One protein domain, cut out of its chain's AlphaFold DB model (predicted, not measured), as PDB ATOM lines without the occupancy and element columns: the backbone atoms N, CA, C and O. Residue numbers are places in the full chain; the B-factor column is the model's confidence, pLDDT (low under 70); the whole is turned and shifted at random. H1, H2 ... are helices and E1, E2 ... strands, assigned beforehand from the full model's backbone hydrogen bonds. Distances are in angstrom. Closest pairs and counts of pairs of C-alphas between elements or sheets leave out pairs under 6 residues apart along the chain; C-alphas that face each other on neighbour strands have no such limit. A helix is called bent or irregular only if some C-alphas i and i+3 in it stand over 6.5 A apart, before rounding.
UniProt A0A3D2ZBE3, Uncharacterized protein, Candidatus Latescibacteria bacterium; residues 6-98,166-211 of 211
ATOM      1  N   LEU A   6     162.336 225.226  93.804       94.25
ATOM      2  CA  LEU A   6     163.018 224.702  94.983       94.25
ATOM      3  C   LEU A   6     163.927 225.790  95.552       94.25
ATOM      4  O   LEU A   6     164.862 226.243  94.885       94.25
ATOM      5  N   HIS A   7     163.691 226.181  96.798       93.88
ATOM      6  CA  HIS A   7     164.638 226.970  97.567       93.88
ATOM      7  C   HIS A   7     165.713 226.044  98.138       93.88
ATOM      8  O   HIS A   7     165.476 225.315  99.098       93.88
ATOM      9  N   ILE A   8     166.899 226.048  97.529       92.31
ATOM     10  CA  ILE A   8     167.955 225.058  97.798       92.31
ATOM     11  C   ILE A   8     168.906 225.450  98.942       92.31
ATOM     12  O   ILE A   8     169.830 224.697  99.260       92.31
ATOM     13  N   GLY A   9     168.716 226.626  99.543       86.44
ATOM     14  CA  GLY A   9     169.526 227.157 100.639       86.44
ATOM     15  C   GLY A   9     169.877 228.634 100.428       86.44
ATOM     16  O   GLY A   9     169.240 229.328  99.656       86.44
ATOM     17  N   SER A  10     170.908 229.188 101.061       86.94
ATOM     18  CA  SER A  10     171.766 228.572 102.075       86.94
ATOM     19  C   SER A  10     171.114 228.598 103.457       86.94
ATOM     20  O   SER A  10     170.485 229.581 103.846       86.94
ATOM     21  N   ALA A  11     171.415 227.589 104.281       85.19
ATOM     22  CA  ALA A  11     171.164 227.672 105.716       85.19
ATOM     23  C   ALA A  11     171.744 228.976 106.296       85.19
ATOM     24  O   ALA A  11     172.881 229.357 105.971       85.19
ATOM     25  N   LYS A  12     170.977 229.613 107.190       86.81
ATOM     26  CA  LYS A  12     171.322 230.888 107.853       86.81
ATOM     27  C   LYS A  12     171.374 232.103 106.929       86.81
ATOM     28  O   LYS A  12     172.043 233.086 107.237       86.81
ATOM     29  N   ALA A  13     170.609 232.053 105.842       86.31
ATOM     30  CA  ALA A  13     170.371 233.179 104.947       86.31
ATOM     31  C   ALA A  13     168.872 233.536 104.847       86.31
ATOM     32  O   ALA A  13     168.391 233.836 103.769       86.31
ATOM     33  N   ALA A  14     168.143 233.501 105.973       83.00
ATOM     34  CA  ALA A  14     166.728 233.899 106.082       83.00
ATOM     35  C   ALA A  14     165.700 233.039 105.305       83.00
ATOM     36  O   ALA A  14     164.616 233.510 104.977       83.00
ATOM     37  N   SER A  15     165.993 231.751 105.099       85.69
ATOM     38  CA  SER A  15     165.064 230.793 104.475       85.69
ATOM     39  C   SER A  15     163.724 230.671 105.212       85.69
ATOM     40  O   SER A  15     162.692 230.595 104.562       85.69
ATOM     41  N   THR A  16     163.724 230.691 106.552       86.81
ATOM     42  CA  THR A  16     162.493 230.603 107.359       86.81
ATOM     43  C   THR A  16     161.589 231.809 107.128       86.81
ATOM     44  O   THR A  16     160.403 231.632 106.910       86.81
ATOM     45  N   TRP A  17     162.138 233.027 107.085       87.00
ATOM     46  CA  TRP A  17     161.342 234.220 106.784       87.00
ATOM     47  C   TRP A  17     160.716 234.151 105.385       87.00
ATOM     48  O   TRP A  17     159.540 234.452 105.221       87.00
ATOM     49  N   LEU A  18     161.485 233.710 104.383       86.06
ATOM     50  CA  LEU A  18     160.967 233.541 103.025       86.06
ATOM     51  C   LEU A  18     159.873 232.464 102.964       86.06
ATOM     52  O   LEU A  18     158.885 232.644 102.265       86.06
ATOM     53  N   TYR A  19     160.048 231.361 103.693       90.56
ATOM     54  CA  TYR A  19     159.053 230.299 103.806       90.56
ATOM     55  C   TYR A  19     157.744 230.808 104.426       90.56
ATOM     56  O   TYR A  19     156.689 230.582 103.842       90.56
ATOM     57  N   GLU A  20     157.808 231.556 105.534       89.75
ATOM     58  CA  GLU A  20     156.631 232.186 106.160       89.75
ATOM     59  C   GLU A  20     155.927 233.137 105.179       89.75
ATOM     60  O   GLU A  20     154.717 233.067 104.990       89.75
ATOM     61  N   ALA A  21     156.689 233.956 104.449       89.31
ATOM     62  CA  ALA A  21     156.117 234.842 103.438       89.31
ATOM     63  C   ALA A  21     155.465 234.075 102.265       89.31
ATOM     64  O   ALA A  21     154.496 234.550 101.677       89.31
ATOM     65  N   CYS A  22     155.974 232.887 101.914       91.38
ATOM     66  CA  CYS A  22     155.332 232.007 100.937       91.38
ATOM     67  C   CYS A  22     154.047 231.369 101.476       91.38
ATOM     68  O   CYS A  22     153.110 231.233 100.698       91.38
ATOM     69  N   LEU A  23     153.980 231.018 102.766       91.31
ATOM     70  CA  LEU A  23     152.752 230.506 103.391       91.31
ATOM     71  C   LEU A  23     151.608 231.522 103.353       91.31
ATOM     72  O   LEU A  23     150.448 231.140 103.235       91.31
ATOM     73  N   GLU A  24     151.929 232.809 103.463       91.06
ATOM     74  CA  GLU A  24     150.943 233.892 103.435       91.06
ATOM     75  C   GLU A  24     150.505 234.282 102.010       91.06
ATOM     76  O   GLU A  24     149.539 235.029 101.841       91.06
ATOM     77  N   HIS A  25     151.203 233.816 100.970       91.56
ATOM     78  CA  HIS A  25     150.970 234.276  99.605       91.56
ATOM     79  C   HIS A  25     149.840 233.486  98.914       91.56
ATOM     80  O   HIS A  25     149.962 232.277  98.744       91.56
ATOM     81  N   PRO A  26     148.789 234.147  98.387       91.69
ATOM     82  CA  PRO A  26     147.575 233.470  97.906       91.69
ATOM     83  C   PRO A  26     147.773 232.572  96.674       91.69
ATOM     84  O   PRO A  26     146.934 231.729  96.385       91.69
ATOM     85  N   GLU A  27     148.854 232.770  95.919       93.31
ATOM     86  CA  GLU A  27     149.159 231.986  94.710       93.31
ATOM     87  C   GLU A  27     150.256 230.929  94.914       93.31
ATOM     88  O   GLU A  27     150.564 230.194  93.974       93.31
ATOM     89  N   ILE A  28     150.876 230.861  96.100       93.69
ATOM     90  CA  ILE A  28     152.007 229.964  96.361       93.69
ATOM     91  C   ILE A  28     151.615 228.934  97.416       93.69
ATOM     92  O   ILE A  28     151.310 229.277  98.550       93.69
ATOM     93  N   HIS A  29     151.726 227.659  97.060       95.31
ATOM     94  CA  HIS A  29     151.638 226.552  98.003       95.31
ATOM     95  C   HIS A  29     153.035 226.081  98.384       95.31
ATOM     96  O   HIS A  29     153.831 225.685  97.525       95.31
ATOM     97  N   VAL A  30     153.315 226.054  99.681       95.38
ATOM     98  CA  VAL A  30     154.477 225.379 100.268       95.38
ATOM     99  C   VAL A  30     153.996 224.496 101.425       95.38
ATOM    100  O   VAL A  30     152.998 224.837 102.059       95.38
ATOM    101  N   PRO A  31     154.665 223.373 101.742       94.56
ATOM    102  CA  PRO A  31     154.176 222.448 102.766       94.56
ATOM    103  C   PRO A  31     154.077 223.116 104.153       94.56
ATOM    104  O   PRO A  31     155.119 223.440 104.718       94.56
ATOM    105  N   PRO A  32     152.883 223.255 104.767       88.06
ATOM    106  CA  PRO A  32     152.610 224.228 105.840       88.06
ATOM    107  C   PRO A  32     153.308 223.991 107.183       88.06
ATOM    108  O   PRO A  32     153.277 224.840 108.072       88.06
ATOM    109  N   ARG A  33     153.937 222.831 107.373       84.94
ATOM    110  CA  ARG A  33     154.630 222.463 108.620       84.94
ATOM    111  C   ARG A  33     156.056 221.983 108.383       84.94
ATOM    112  O   ARG A  33     156.621 221.308 109.245       84.94
ATOM    113  N   ASN A  34     156.613 222.256 107.206       86.69
ATOM    114  CA  ASN A  34     157.924 221.747 106.843       86.69
ATOM    115  C   ASN A  34     158.697 222.749 105.981       86.69
ATOM    116  O   ASN A  34     158.680 222.683 104.755       86.69
ATOM    117  N   ASP A  35     159.450 223.623 106.652       84.50
ATOM    118  CA  ASP A  35     160.363 224.589 106.029       84.50
ATOM    119  C   ASP A  35     161.671 223.947 105.514       84.50
ATOM    120  O   ASP A  35     162.598 224.647 105.094       84.50
ATOM    121  N   ASN A  36     161.788 222.614 105.575       89.56
ATOM    122  CA  ASN A  36     163.005 221.888 105.227       89.56
ATOM    123  C   ASN A  36     162.713 220.431 104.814       89.56
ATOM    124  O   ASN A  36     163.146 219.475 105.468       89.56
ATOM    125  N   VAL A  37     161.985 220.269 103.709       92.88
ATOM    126  CA  VAL A  37     161.426 218.991 103.236       92.88
ATOM    127  C   VAL A  37     162.499 217.939 102.965       92.88
ATOM    128  O   VAL A  37     162.366 216.796 103.400       92.88
ATOM    129  N   ASN A  38     163.584 218.321 102.285       91.00
ATOM    130  CA  ASN A  38     164.721 217.444 101.982       91.00
ATOM    131  C   ASN A  38     164.361 216.126 101.267       91.00
ATOM    132  O   ASN A  38     165.092 215.143 101.410       91.00
ATOM    133  N   PHE A  39     163.292 216.087 100.468       94.69
ATOM    134  CA  PHE A  39     162.913 214.916  99.676       94.69
ATOM    135  C   PHE A  39     164.091 214.313  98.890       94.69
ATOM    136  O   PHE A  39     164.440 213.152  99.104       94.69
ATOM    137  N   PHE A  40     164.781 215.106  98.065       90.25
ATOM    138  CA  PHE A  40     165.876 214.643  97.201       90.25
ATOM    139  C   PHE A  40     167.116 214.152  97.961       90.25
ATOM    140  O   PHE A  40     168.008 213.550  97.356       90.25
ATOM    141  N   LEU A  41     167.174 214.369  99.277       85.75
ATOM    142  CA  LEU A  41     168.255 213.905 100.140       85.75
ATOM    143  C   LEU A  41     167.828 212.727 101.029       85.75
ATOM    144  O   LEU A  41     168.543 211.729 101.079       85.75
ATOM    145  N   VAL A  42     166.691 212.847 101.718       86.38
ATOM    146  CA  VAL A  42     166.285 211.971 102.833       86.38
ATOM    147  C   VAL A  42     165.190 210.982 102.441       86.38
ATOM    148  O   VAL A  42     165.173 209.873 102.962       86.38
ATOM    149  N   HIS A  43     164.284 211.365 101.539       89.31
ATOM    150  CA  HIS A  43     163.076 210.586 101.226       89.31
ATOM    151  C   HIS A  43     163.004 210.140  99.763       89.31
ATOM    152  O   HIS A  43     161.965 209.678  99.300       89.31
ATOM    153  N   TYR A  44     164.106 210.283  99.026       91.12
ATOM    154  CA  TYR A  44     164.152 210.044  97.588       91.12
ATOM    155  C   TYR A  44     163.798 208.599  97.201       91.12
ATOM    156  O   TYR A  44     163.232 208.352  96.140       91.12
ATOM    157  N   ASP A  45     164.089 207.644  98.086       92.06
ATOM    158  CA  ASP A  45     163.741 206.227  97.952       92.06
ATOM    159  C   ASP A  45     162.227 205.971  97.878       92.06
ATOM    160  O   ASP A  45     161.806 204.928  97.380       92.06
ATOM    161  N   ARG A  46     161.402 206.921  98.336       93.56
ATOM    162  CA  ARG A  46     159.936 206.830  98.299       93.56
ATOM    163  C   ARG A  46     159.331 207.164  96.932       93.56
ATOM    164  O   ARG A  46     158.164 206.854  96.708       93.56
ATOM    165  N   GLY A  47     160.106 207.763  96.026       95.31
ATOM    166  CA  GLY A  47     159.661 208.130  94.679       95.31
ATOM    167  C   GLY A  47     158.829 209.418  94.603       95.31
ATOM    168  O   GLY A  47     158.384 209.971  95.611       95.31
ATOM    169  N   LEU A  48     158.634 209.909  93.373       96.50
ATOM    170  CA  LEU A  48     157.969 211.192  93.101       96.50
ATOM    171  C   LEU A  48     156.462 211.174  93.387       96.50
ATOM    172  O   LEU A  48     155.911 212.194  93.791       96.50
ATOM    173  N   ASP A  49     155.801 210.027  93.237       96.88
ATOM    174  CA  ASP A  49     154.370 209.914  93.548       96.88
ATOM    175  C   ASP A  49     154.118 210.129  95.043       96.88
ATOM    176  O   ASP A  49     153.217 210.877  95.431       96.88
ATOM    177  N   TRP A  50     154.964 209.533  95.893       96.94
ATOM    178  CA  TRP A  50     154.927 209.765  97.335       96.94
ATOM    179  C   TRP A  50     155.233 211.224  97.664       96.94
ATOM    180  O   TRP A  50     154.532 211.831  98.465       96.94
ATOM    181  N   TYR A  51     156.248 211.799  97.019       96.25
ATOM    182  CA  TYR A  51     156.629 213.197  97.194       96.25
ATOM    183  C   TYR A  51     155.468 214.159  96.916       96.25
ATOM    184  O   TYR A  51     155.131 215.000  97.752       96.25
ATOM    185  N   GLN A  52     154.805 213.985  95.773       95.44
ATOM    186  CA  GLN A  52     153.633 214.766  95.399       95.44
ATOM    187  C   GLN A  52     152.487 214.575  96.399       95.44
ATOM    188  O   GLN A  52     151.894 215.559  96.840       95.44
ATOM    189  N   ALA A  53     152.170 213.328  96.759       95.31
ATOM    190  CA  ALA A  53     151.073 213.026  97.674       95.31
ATOM    191  C   ALA A  53     151.318 213.580  99.088       95.31
ATOM    192  O   ALA A  53     150.386 214.039  99.742       95.31
ATOM    193  N   GLN A  54     152.567 213.548  99.552       95.12
ATOM    194  CA  GLN A  54     152.933 213.940 100.907       95.12
ATOM    195  C   GLN A  54     152.964 215.459 101.106       95.12
ATOM    196  O   GLN A  54     152.646 215.925 102.199       95.12
ATOM    197  N   TYR A  55     153.390 216.221 100.093       95.00
ATOM    198  CA  TYR A  55     153.709 217.645 100.259       95.00
ATOM    199  C   TYR A  55     152.854 218.596  99.409       95.00
ATOM    200  O   TYR A  55     152.822 219.790  99.692       95.00
ATOM    201  N   PHE A  56     152.166 218.094  98.379       94.19
ATOM    202  CA  PHE A  56     151.468 218.925  97.388       94.19
ATOM    203  C   PHE A  56     150.052 218.428  97.058       94.19
ATOM    204  O   PHE A  56     149.502 218.784  96.011       94.19
ATOM    205  N   ALA A  57     149.476 217.562  97.895       92.12
ATOM    206  CA  ALA A  57     148.111 217.062  97.713       92.12
ATOM    207  C   ALA A  57     147.046 218.015  98.276       92.12
ATOM    208  O   ALA A  57     145.912 217.999  97.808       92.12
ATOM    209  N   ASP A  58     147.412 218.837  99.259       91.12
ATOM    210  CA  ASP A  58     146.527 219.705 100.036       91.12
ATOM    211  C   ASP A  58     146.408 221.139  99.500       91.12
ATOM    212  O   ASP A  58     145.701 221.940 100.102       91.12
ATOM    213  N   HIS A  59     147.037 221.454  98.363       90.69
ATOM    214  CA  HIS A  59     146.837 222.736  97.675       90.69
ATOM    215  C   HIS A  59     145.342 222.981  97.378       90.69
ATOM    216  O   HIS A  59     144.607 222.064  96.995       90.69
ATOM    217  N   THR A  60     144.889 224.220  97.555       88.12
ATOM    218  CA  THR A  60     143.484 224.650  97.469       88.12
ATOM    219  C   THR A  60     143.187 225.602  96.306       88.12
ATOM    220  O   THR A  60     142.085 226.142  96.214       88.12
ATOM    221  N   GLY A  61     144.131 225.766  95.378       87.00
ATOM    222  CA  GLY A  61     143.967 226.582  94.167       87.00
ATOM    223  C   GLY A  61     145.178 227.452  93.833       87.00
ATOM    224  O   GLY A  61     145.145 228.184  92.845       87.00
ATOM    225  N   GLU A  62     146.237 227.365  94.635       93.62
ATOM    226  CA  GLU A  62     147.525 227.997  94.394       93.62
ATOM    227  C   GLU A  62     148.097 227.511  93.059       93.62
ATOM    228  O   GLU A  62     148.084 226.320  92.732       93.62
ATOM    229  N   THR A  63     148.608 228.447  92.268       90.81
ATOM    230  CA  THR A  63     149.105 228.175  90.915       90.81
ATOM    231  C   THR A  63     150.566 227.743  90.915       90.81
ATOM    232  O   THR A  63     151.021 227.125  89.954       90.81
ATOM    233  N   VAL A  64     151.299 228.039  91.993       92.88
ATOM    234  CA  VAL A  64     152.731 227.777  92.106       92.88
ATOM    235  C   VAL A  64     153.030 226.941  93.346       92.88
ATOM    236  O   VAL A  64     152.743 227.330  94.469       92.88
ATOM    237  N   GLY A  65     153.674 225.795  93.145       94.50
ATOM    238  CA  GLY A  65     154.182 224.937  94.219       94.50
ATOM    239  C   GLY A  65     155.654 225.199  94.527       94.50
ATOM    240  O   GLY A  65     156.460 225.310  93.600       94.50
ATOM    241  N   GLY A  66     156.025 225.239  95.802       95.06
ATOM    242  CA  GLY A  66     157.404 225.414  96.250       95.06
ATOM    243  C   GLY A  66     157.844 224.402  97.300       95.06
ATOM    244  O   GLY A  66     157.049 223.941  98.113       95.06
ATOM    245  N   GLU A  67     159.139 224.101  97.327       95.19
ATOM    246  CA  GLU A  67     159.777 223.391  98.441       95.19
ATOM    247  C   GLU A  67     161.005 224.154  98.945       95.19
ATOM    248  O   GLU A  67     161.735 224.773  98.172       95.19
ATOM    249  N   PHE A  68     161.271 224.040 100.248       95.06
ATOM    250  CA  PHE A  68     162.468 224.553 100.897       95.06
ATOM    251  C   PHE A  68     163.362 223.410 101.384       95.06
ATOM    252  O   PHE A  68     162.903 222.430 101.974       95.06
ATOM    253  N   SER A  69     164.666 223.560 101.164       92.50
ATOM    254  CA  SER A  69     165.713 222.727 101.745       92.50
ATOM    255  C   SER A  69     166.938 223.572 102.054       92.50
ATOM    256  O   SER A  69     167.453 224.303 101.215       92.50
ATOM    257  N   ASN A  70     167.480 223.400 103.253       87.88
ATOM    258  CA  ASN A  70     168.725 224.051 103.655       87.88
ATOM    259  C   ASN A  70     169.987 223.291 103.211       87.88
ATOM    260  O   ASN A  70     171.103 223.744 103.490       87.88
ATOM    261  N   SER A  71     169.830 222.131 102.569       86.81
ATOM    262  CA  SER A  71     170.915 221.176 102.324       86.81
ATOM    263  C   SER A  71     171.185 220.905 100.845       86.81
ATOM    264  O   SER A  71     172.289 220.471 100.510       86.81
ATOM    265  N   TYR A  72     170.238 221.187  99.948       90.62
ATOM    266  CA  TYR A  72     170.402 220.911  98.516       90.62
ATOM    267  C   TYR A  72     171.562 221.665  97.872       90.62
ATOM    268  O   TYR A  72     172.308 221.062  97.105       90.62
ATOM    269  N   LEU A  73     171.797 222.925  98.246       88.12
ATOM    270  CA  LEU A  73     172.915 223.732  97.743       88.12
ATOM    271  C   LEU A  73     174.281 223.038  97.913       88.12
ATOM    272  O   LEU A  73     175.199 223.272  97.127       88.12
ATOM    273  N   LEU A  74     174.424 222.182  98.931       85.31
ATOM    274  CA  LEU A  74     175.669 221.476  99.249       85.31
ATOM    275  C   LEU A  74     175.696 220.034  98.737       85.31
ATOM    276  O   LEU A  74     176.767 219.431  98.692       85.31
ATOM    277  N   SER A  75     174.546 219.472  98.368       86.44
ATOM    278  CA  SER A  75     174.419 218.058  98.030       86.44
ATOM    279  C   SER A  75     174.429 217.846  96.524       86.44
ATOM    280  O   SER A  75     173.433 218.059  95.838       86.44
ATOM    281  N   GLU A  76     175.562 217.369  96.013       86.38
ATOM    282  CA  GLU A  76     175.719 216.965  94.612       86.38
ATOM    283  C   GLU A  76     174.678 215.914  94.202       86.38
ATOM    284  O   GLU A  76     173.982 216.100  93.210       86.38
ATOM    285  N   VAL A  77     174.475 214.892  95.038       85.50
ATOM    286  CA  VAL A  77     173.487 213.829  94.792       85.50
ATOM    287  C   VAL A  77     172.063 214.385  94.707       85.50
ATOM    288  O   VAL A  77     171.283 213.946  93.864       85.50
ATOM    289  N   ALA A  78     171.700 215.349  95.560       90.19
ATOM    290  CA  ALA A  78     170.378 215.967  95.486       90.19
ATOM    291  C   ALA A  78     170.226 216.789  94.199       90.19
ATOM    292  O   ALA A  78     169.218 216.650  93.516       90.19
ATOM    293  N   LEU A  79     171.236 217.587  93.836       90.56
ATOM    294  CA  LEU A  79     171.224 218.397  92.614       90.56
ATOM    295  C   LEU A  79     171.134 217.539  91.343       90.56
ATOM    296  O   LEU A  79     170.398 217.895  90.427       90.56
ATOM    297  N   GLU A  80     171.822 216.397  91.292       88.25
ATOM    298  CA  GLU A  80     171.716 215.438  90.182       88.25
ATOM    299  C   GLU A  80     170.304 214.856  90.059       88.25
ATOM    300  O   GLU A  80     169.750 214.785  88.960       88.25
ATOM    301  N   ARG A  81     169.699 214.463  91.187       94.56
ATOM    302  CA  ARG A  81     168.322 213.949  91.223       94.56
ATOM    303  C   ARG A  81     167.323 215.017  90.787       94.56
ATOM    304  O   ARG A  81     166.484 214.733  89.943       94.56
ATOM    305  N   ILE A  82     167.462 216.240  91.299       94.56
ATOM    306  CA  ILE A  82     166.638 217.391  90.912       94.56
ATOM    307  C   ILE A  82     166.753 217.642  89.408       94.56
ATOM    308  O   ILE A  82     165.736 217.729  88.730       94.56
ATOM    309  N   SER A  83     167.974 217.699  88.863       93.31
ATOM    310  CA  SER A  83     168.177 217.952  87.432       93.31
ATOM    311  C   SER A  83     167.572 216.874  86.537       93.31
ATOM    312  O   SER A  83     167.199 217.172  85.401       93.31
ATOM    313  N   ARG A  84     167.540 215.621  87.000       93.31
ATOM    314  CA  ARG A  84     166.969 214.500  86.250       93.31
ATOM    315  C   ARG A  84     165.446 214.494  86.316       93.31
ATOM    316  O   ARG A  84     164.800 214.321  85.289       93.31
ATOM    317  N   ASP A  85     164.905 214.642  87.516       95.38
ATOM    318  CA  ASP A  85     163.500 214.365  87.799       95.38
ATOM    319  C   ASP A  85     162.614 215.600  87.621       95.38
ATOM    320  O   ASP A  85     161.440 215.476  87.286       95.38
ATOM    321  N   LEU A  86     163.182 216.790  87.826       93.19
ATOM    322  CA  LEU A  86     162.509 218.078  87.700       93.19
ATOM    323  C   LEU A  86     163.319 219.017  86.783       93.19
ATOM    324  O   LEU A  86     163.813 220.052  87.229       93.19
ATOM    325  N   PRO A  87     163.486 218.681  85.492       88.81
ATOM    326  CA  PRO A  87     164.401 219.392  84.593       88.81
ATOM    327  C   PRO A  87     164.036 220.863  84.334       88.81
ATOM    328  O   PRO A  87     164.895 221.624  83.890       88.81
ATOM    329  N   ASP A  88     162.786 221.251  84.594       87.31
ATOM    330  CA  ASP A  88     162.264 222.599  84.348       87.31
ATOM    331  C   ASP A  88     161.990 223.379  85.651       87.31
ATOM    332  O   ASP A  88     161.456 224.488  85.613       87.31
ATOM    333  N   VAL A  89     162.357 222.822  86.814       90.75
ATOM    334  CA  VAL A  89     162.150 223.483  88.110       90.75
ATOM    335  C   VAL A  89     163.107 224.650  88.301       90.75
ATOM    336  O   VAL A  89     164.293 224.577  87.971       90.75
ATOM    337  N   ARG A  90     162.610 225.724  88.911       88.19
ATOM    338  CA  ARG A  90     163.435 226.889  89.235       88.19
ATOM    339  C   ARG A  90     164.164 226.694  90.550       88.19
ATOM    340  O   ARG A  90     163.549 226.410  91.573       88.19
ATOM    341  N   LEU A  91     165.473 226.908  90.548       89.81
ATOM    342  CA  LEU A  91     166.282 226.845  91.765       89.81
ATOM    343  C   LEU A  91     166.512 228.245  92.321       89.81
ATOM    344  O   LEU A  91     167.176 229.060  91.686       89.81
ATOM    345  N   THR A  92     166.022 228.506  93.530       89.06
ATOM    346  CA  THR A  92     166.256 229.769  94.239       89.06
ATOM    347  C   THR A  92     167.205 229.554  95.410       89.06
ATOM    348  O   THR A  92     167.237 228.485  96.021       89.06
ATOM    349  N   CYS A  93     168.008 230.565  95.744       87.94
ATOM    350  CA  CYS A  93     168.805 230.526  96.962       87.94
ATOM    351  C   CYS A  93     169.031 231.923  97.532       87.94
ATOM    352  O   CYS A  93     169.302 232.856  96.785       87.94
ATOM    353  N   MET A  94     169.015 232.059  98.853       84.56
ATOM    354  CA  MET A  94     169.403 233.300  99.516       84.56
ATOM    355  C   MET A  94     170.842 233.210 100.007       84.56
ATOM    356  O   MET A  94     171.284 232.188 100.549       84.56
ATOM    357  N   LEU A  95     171.579 234.298  99.797       84.50
ATOM    358  CA  LEU A  95     172.964 234.442 100.223       84.50
ATOM    359  C   LEU A  95     173.039 235.521 101.304       84.50
ATOM    360  O   LEU A  95     172.305 236.505 101.290       84.50
ATOM    361  N   ARG A  96     173.955 235.337 102.248       82.81
ATOM    362  CA  ARG A  96     174.278 236.309 103.296       82.81
ATOM    363  C   ARG A  96     175.771 236.588 103.226       82.81
ATOM    364  O   ARG A  96     176.496 235.818 102.607       82.81
ATOM    365  N   ASN A  97     176.269 237.640 103.874       83.19
ATOM    366  CA  ASN A  97     177.702 237.717 104.145       83.19
ATOM    367  C   ASN A  97     178.181 236.356 104.717       83.19
ATOM    368  O   ASN A  97     177.627 235.891 105.720       83.19
ATOM    369  N   PRO A  98     179.147 235.674 104.069       83.88
ATOM    370  CA  PRO A  98     179.511 234.301 104.418       83.88
ATOM    371  C   PRO A  98     180.042 234.173 105.850       83.88
ATOM    372  O   PRO A  98     179.952 233.097 106.441       83.88
ATOM    373  N   ALA A 166     180.671 230.745  95.635       86.00
ATOM    374  CA  ALA A 166     181.233 230.609  94.293       86.00
ATOM    375  C   ALA A 166     181.488 229.141  93.898       86.00
ATOM    376  O   ALA A 166     181.277 228.772  92.744       86.00
ATOM    377  N   ALA A 167     181.923 228.296  94.839       85.81
ATOM    378  CA  ALA A 167     182.103 226.869  94.591       85.81
ATOM    379  C   ALA A 167     180.751 226.156  94.429       85.81
ATOM    380  O   ALA A 167     180.590 225.366  93.498       85.81
ATOM    381  N   GLN A 168     179.771 226.489  95.278       87.06
ATOM    382  CA  GLN A 168     178.427 225.901  95.216       87.06
ATOM    383  C   GLN A 168     177.721 226.251  93.895       87.06
ATOM    384  O   GLN A 168     177.221 225.373  93.197       87.06
ATOM    385  N   LEU A 169     177.771 227.519  93.484       86.62
ATOM    386  CA  LEU A 169     177.182 228.008  92.234       86.62
ATOM    387  C   LEU A 169     177.838 227.381  90.997       86.62
ATOM    388  O   LEU A 169     177.146 227.027  90.042       86.62
ATOM    389  N   ARG A 170     179.165 227.184  91.011       87.00
ATOM    390  CA  ARG A 170     179.861 226.448  89.941       87.00
ATOM    391  C   ARG A 170     179.401 224.994  89.859       87.00
ATOM    392  O   ARG A 170     179.218 224.498  88.750       87.00
ATOM    393  N   ARG A 171     179.200 224.325  91.002       86.25
ATOM    394  CA  ARG A 171     178.661 222.957  91.038       86.25
ATOM    395  C   ARG A 171     177.260 222.915  90.436       86.25
ATOM    396  O   ARG A 171     177.027 222.100  89.552       86.25
ATOM    397  N   ILE A 172     176.368 223.815  90.855       87.88
ATOM    398  CA  ILE A 172     175.003 223.887  90.312       87.88
ATOM    399  C   ILE A 172     175.044 224.067  88.800       87.88
ATOM    400  O   ILE A 172     174.435 223.283  88.091       87.88
ATOM    401  N   ARG A 173     175.825 225.025  88.288       85.62
ATOM    402  CA  ARG A 173     175.927 225.271  86.842       85.62
ATOM    403  C   ARG A 173     176.424 224.055  86.049       85.62
ATOM    404  O   ARG A 173     176.090 223.926  84.876       85.62
ATOM    405  N   ARG A 174     177.249 223.199  86.661       87.06
ATOM    406  CA  ARG A 174     177.729 221.954  86.049       87.06
ATOM    407  C   ARG A 174     176.643 220.877  86.012       87.06
ATOM    408  O   ARG A 174     176.534 220.187  85.009       87.06
ATOM    409  N   LEU A 175     175.910 220.710  87.112       84.12
ATOM    410  CA  LEU A 175     174.951 219.614  87.297       84.12
ATOM    411  C   LEU A 175     173.569 219.926  86.729       84.12
ATOM    412  O   LEU A 175     172.888 219.032  86.250       84.12
ATOM    413  N   VAL A 176     173.182 221.196  86.778       80.75
ATOM    414  CA  VAL A 176     171.923 221.734  86.279       80.75
ATOM    415  C   VAL A 176     172.292 222.670  85.126       80.75
ATOM    416  O   VAL A 176     172.495 223.872  85.337       80.75
ATOM    417  N   PRO A 177     172.521 222.127  83.915       64.62
ATOM    418  CA  PRO A 177     172.968 222.933  82.794       64.62
ATOM    419  C   PRO A 177     171.936 224.018  82.491       64.62
ATOM    420  O   PRO A 177     170.745 223.746  82.341       64.62
ATOM    421  N   LEU A 178     172.417 225.259  82.372       55.16
ATOM    422  CA  LEU A 178     171.635 226.379  81.859       55.16
ATOM    423  C   LEU A 178     171.112 225.991  80.474       55.16
ATOM    424  O   LEU A 178     171.872 225.990  79.503       55.16
ATOM    425  N   ARG A 179     169.824 225.659  80.369       51.59
ATOM    426  CA  ARG A 179     169.171 225.580  79.065       51.59
ATOM    427  C   ARG A 179     169.049 227.015  78.576       51.59
ATOM    428  O   ARG A 179     168.193 227.770  79.031       51.59
ATOM    429  N   LEU A 180     169.980 227.413  77.714       35.94
ATOM    430  CA  LEU A 180     169.842 228.620  76.918       35.94
ATOM    431  C   LEU A 180     168.651 228.369  75.995       35.94
ATOM    432  O   LEU A 180     168.788 227.697  74.974       35.94
ATOM    433  N   GLY A 181     167.473 228.845  76.398       34.97
ATOM    434  CA  GLY A 181     166.385 229.040  75.458       34.97
ATOM    435  C   GLY A 181     166.929 229.907  74.333       34.97
ATOM    436  O   GLY A 181     167.501 230.969  74.588       34.97
ATOM    437  N   GLY A 182     166.853 229.406  73.102       29.50
ATOM    438  CA  GLY A 182     167.014 230.270  71.949       29.50
ATOM    439  C   GLY A 182     166.005 231.405  72.079       29.50
ATOM    440  O   GLY A 182     164.855 231.161  72.425       29.50
ATOM    441  N   ASP A 183     166.478 232.609  71.785       32.28
ATOM    442  CA  ASP A 183     165.755 233.877  71.784       32.28
ATOM    443  C   ASP A 183     165.864 234.744  73.052       32.28
ATOM    444  O   ASP A 183     166.023 234.283  74.180       32.28
ATOM    445  N   GLN A 184     165.901 236.052  72.810       32.28
ATOM    446  CA  GLN A 184     166.575 237.096  73.591       32.28
ATOM    447  C   GLN A 184     165.944 237.471  74.946       32.28
ATOM    448  O   GLN A 184     166.056 238.620  75.377       32.28
ATOM    449  N   ASP A 185     165.313 236.540  75.662       36.09
ATOM    450  CA  ASP A 185     164.667 236.840  76.938       36.09
ATOM    451  C   ASP A 185     165.353 236.120  78.105       36.09
ATOM    452  O   ASP A 185     165.030 234.996  78.487       36.09
ATOM    453  N   ALA A 186     166.273 236.828  78.770       39.91
ATOM    454  CA  ALA A 186     166.863 236.421  80.054       39.91
ATOM    455  C   ALA A 186     165.811 236.161  81.163       39.91
ATOM    456  O   ALA A 186     166.150 235.698  82.251       39.91
ATOM    457  N   ARG A 187     164.532 236.450  80.885       38.84
ATOM    458  CA  ARG A 187     163.357 236.261  81.743       38.84
ATOM    459  C   ARG A 187     162.782 234.837  81.741       38.84
ATOM    460  O   ARG A 187     161.987 234.548  82.625       38.84
ATOM    461  N   GLN A 188     163.189 233.959  80.818       37.72
ATOM    462  CA  GLN A 188     162.726 232.559  80.736       37.72
ATOM    463  C   GLN A 188     163.847 231.531  80.971       37.72
ATOM    464  O   GLN A 188     163.795 230.404  80.484       37.72
ATOM    465  N   GLN A 189     164.898 231.906  81.703       40.31
ATOM    466  CA  GLN A 189     165.971 230.964  82.017       40.31
ATOM    467  C   GLN A 189     165.549 230.052  83.184       40.31
ATOM    468  O   GLN A 189     165.184 230.568  84.241       40.31
ATOM    469  N   PRO A 190     165.646 228.713  83.056       39.78
ATOM    470  CA  PRO A 190     165.244 227.776  84.113       39.78
ATOM    471  C   PRO A 190     166.117 227.865  85.376       39.78
ATOM    472  O   PRO A 190     165.746 227.371  86.435       39.78
ATOM    473  N   LEU A 191     167.257 228.557  85.297       39.91
ATOM    474  CA  LEU A 191     168.137 228.828  86.428       39.91
ATOM    475  C   LEU A 191     168.130 230.328  86.772       39.91
ATOM    476  O   LEU A 191     169.137 231.021  86.623       39.91
ATOM    477  N   SER A 192     167.004 230.856  87.251       44.41
ATOM    478  CA  SER A 192     167.026 232.120  87.988       44.41
ATOM    479  C   SER A 192     167.569 231.846  89.393       44.41
ATOM    480  O   SER A 192     166.817 231.677  90.345       44.41
ATOM    481  N   ILE A 193     168.898 231.788  89.550       48.72
ATOM    482  CA  ILE A 193     169.488 231.870  90.892       48.72
ATOM    483  C   ILE A 193     169.221 233.281  91.402       48.72
ATOM    484  O   ILE A 193     169.978 234.218  91.145       48.72
ATOM    485  N   VAL A 194     168.107 233.434  92.104       50.38
ATOM    486  CA  VAL A 194     167.718 234.693  92.724       50.38
ATOM    487  C   VAL A 194     168.480 234.841  94.031       50.38
ATOM    488  O   VAL A 194     167.947 234.604  95.109       50.38
ATOM    489  N   ALA A 195     169.758 235.199  93.931       47.81
ATOM    490  CA  ALA A 195     170.550 235.594  95.085       47.81
ATOM    491  C   ALA A 195     170.114 236.998  95.523       47.81
ATOM    492  O   ALA A 195     170.638 238.003  95.048       47.81
ATOM    493  N   ALA A 196     169.119 237.061  96.399       47.78
ATOM    494  CA  ALA A 196     168.654 238.310  96.979       47.78
ATOM    495  C   ALA A 196     169.317 238.556  98.345       47.78
ATOM    496  O   ALA A 196     169.458 237.638  99.159       47.78
ATOM    497  N   PHE A 197     169.747 239.801  98.568       46.66
ATOM    498  CA  PHE A 197     170.214 240.301  99.860       46.66
ATOM    499  C   PHE A 197     169.016 240.875 100.623       46.66
ATOM    500  O   PHE A 197     168.207 241.588 100.037       46.66
ATOM    501  N   ALA A 198     168.925 240.551 101.916       45.47
ATOM    502  CA  ALA A 198     167.709 240.560 102.737       45.47
ATOM    503  C   ALA A 198     166.842 241.840 102.756       45.47
ATOM    504  O   ALA A 198     165.700 241.756 103.193       45.47
ATOM    505  N   GLU A 199     167.320 242.996 102.291       40.94
ATOM    506  CA  GLU A 199     166.623 244.276 102.493       40.94
ATOM    507  C   GLU A 199     165.434 244.520 101.531       40.94
ATOM    508  O   GLU A 199     164.470 245.136 101.959       40.94
ATOM    509  N   ASP A 200     165.407 243.945 100.312       45.94
ATOM    510  CA  ASP A 200     164.314 244.143  99.316       45.94
ATOM    511  C   ASP A 200     163.818 242.830  98.654       45.94
ATOM    512  O   ASP A 200     163.455 242.751  97.477       45.94
ATOM    513  N   THR A 201     163.851 241.726  99.396       55.97
ATOM    514  CA  THR A 201     163.950 240.382  98.796       55.97
ATOM    515  C   THR A 201     162.624 239.759  98.331       55.97
ATOM    516  O   THR A 201     162.595 239.110  97.282       55.97
ATOM    517  N   PHE A 202     161.514 239.945  99.057       56.72
ATOM    518  CA  PHE A 202     160.286 239.185  98.770       56.72
ATOM    519  C   PHE A 202     159.612 239.597  97.464       56.72
ATOM    520  O   PHE A 202     159.265 238.731  96.675       56.72
ATOM    521  N   HIS A 203     159.480 240.894  97.175       59.81
ATOM    522  CA  HIS A 203     158.841 241.348  95.932       59.81
ATOM    523  C   HIS A 203     159.629 240.963  94.670       59.81
ATOM    524  O   HIS A 203     159.040 240.747  93.610       59.81
ATOM    525  N   LEU A 204     160.958 240.880  94.773       59.56
ATOM    526  CA  LEU A 204     161.829 240.400  93.700       59.56
ATOM    527  C   LEU A 204     161.681 238.888  93.503       59.56
ATOM    528  O   LEU A 204     161.499 238.439  92.369       59.56
ATOM    529  N   LEU A 205     161.694 238.124  94.599       60.59
ATOM    530  CA  LEU A 205     161.511 236.674  94.568       60.59
ATOM    531  C   LEU A 205     160.110 236.279  94.109       60.59
ATOM    532  O   LEU A 205     159.998 235.451  93.216       60.59
ATOM    533  N   SER A 206     159.053 236.892  94.640       59.41
ATOM    534  CA  SER A 206     157.672 236.572  94.274       59.41
ATOM    535  C   SER A 206     157.416 236.850  92.796       59.41
ATOM    536  O   SER A 206     156.901 235.988  92.094       59.41
ATOM    537  N   ARG A 207     157.902 237.975  92.254       64.06
ATOM    538  CA  ARG A 207     157.834 238.244  90.806       64.06
ATOM    539  C   ARG A 207     158.575 237.214  89.957       64.06
ATOM    540  O   ARG A 207     158.203 237.036  88.805       64.06
ATOM    541  N   GLN A 208     159.635 236.597  90.466       63.44
ATOM    542  CA  GLN A 208     160.398 235.583  89.731       63.44
ATOM    543  C   GLN A 208     159.869 234.161  89.949       63.44
ATOM    544  O   GLN A 208     160.070 233.305  89.092       63.44
ATOM    545  N   ILE A 209     159.180 233.919  91.061       63.47
ATOM    546  CA  ILE A 209     158.492 232.665  91.365       63.47
ATOM    547  C   ILE A 209     157.177 232.572  90.574       63.47
ATOM    548  O   ILE A 209     156.898 231.514  90.022       63.47
ATOM    549  N   LEU A 210     156.420 233.669  90.466       60.78
ATOM    550  CA  LEU A 210     155.065 233.708  89.889       60.78
ATOM    551  C   LEU A 210     154.996 233.929  88.367       60.78
ATOM    552  O   LEU A 210     153.927 233.780  87.784       60.78
ATOM    553  N   ARG A 211     156.086 234.356  87.722       55.16
ATOM    554  CA  ARG A 211     156.142 234.549  86.253       55.16
ATOM    555  C   ARG A 211     156.448 233.268  85.510       55.16
ATOM    556  O   ARG A 211     156.274 233.218  84.280       55.16
TER     557      ARG A 211
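Overview. This is residues 6 to 98 and 166 to 211 of the 211 residues of an uncharacterized protein of Candidatus Latescibacteria bacterium (UniProt A0A3D2ZBE3). Five helices and much loop surround two short strands, E1 and E2, near the middle of a rounded body: H2, H3 and H4 make an arc on one side, in which each meets the next, while H1 and H5 lie near each other on the opposite side. The strands form no sheet with each other, and a long loop, residues 176 to 200, links H4 to H5. The printed part has 139 residues, with five named helices and two named strands in the order H1 H2 E1 H3 E2 H4 H5; under half of its residues, 63, are in named elements, and the class is mostly helix. It is compact, with a radius of gyration of the C-alphas of 14.5 A and spans of 36 by 35 by 34 A.

Arrangement. The longest helix, H2, residues 39 to 55, has a kink of 116 degrees near residue 49, and it is irregular: C-alphas 45 and 48 are 9.0 A apart. With residues 40 to 41 alone it touches H3, residues 76 to 85, the closest C-alphas being those of Phe 40 and Ala 78, 5.0 A apart. H3 touches H4, residues 166 to 175, with Glu 80 and Leu 175 closest, their C-alphas 6.0 A apart; the two run the same way at a steep tilt of 37 degrees, only just more than shallow. H2 is near E1, residues 64 to 68, with 5 pairs of C-alphas within 10 A. E1 pairs with no named strand, but its residues 64 to 65 pair in parallel with residues 28 to 29. H1, residues 15 to 23, is close to but not clearly touching H5, residues 201 to 209; the closest C-alphas are those of Leu 18 and Phe 202, 7.1 A apart. E2, residues 90 to 92, also pairs with no named strand and is apart from E1. In H1, H3, H4 and H5 every O i to N i+4 pair is within hydrogen-bond range; in H2 6 of 13 are, beside 7 of 14 O i to N i+3 pairs.

Along the chain. H2 measures 9.6 A from first to last C-alpha, E1 13.5 A, H3 14.2 A, E2 6.4 A, H4 14.5 A, H1 12.4 A and H5 12.0 A. H1 begins at C-alpha 15, (165.064, 230.793, 104.475), and H5 ends at C-alpha 209, (158.492, 232.665, 91.365).

Size, cuts and confidence. The two C-alphas farthest apart, those of Arg 33 and Asp 183, are 40.1 A apart. Residues 99 to 165 are not printed, and C-alphas 98 and 166 are 10.9 A apart across this cut. The links H1 to H2 and H4 to H5 are long. Residues 177 to 211 are under 70 in pLDDT; the mean of the printed part is 79.4.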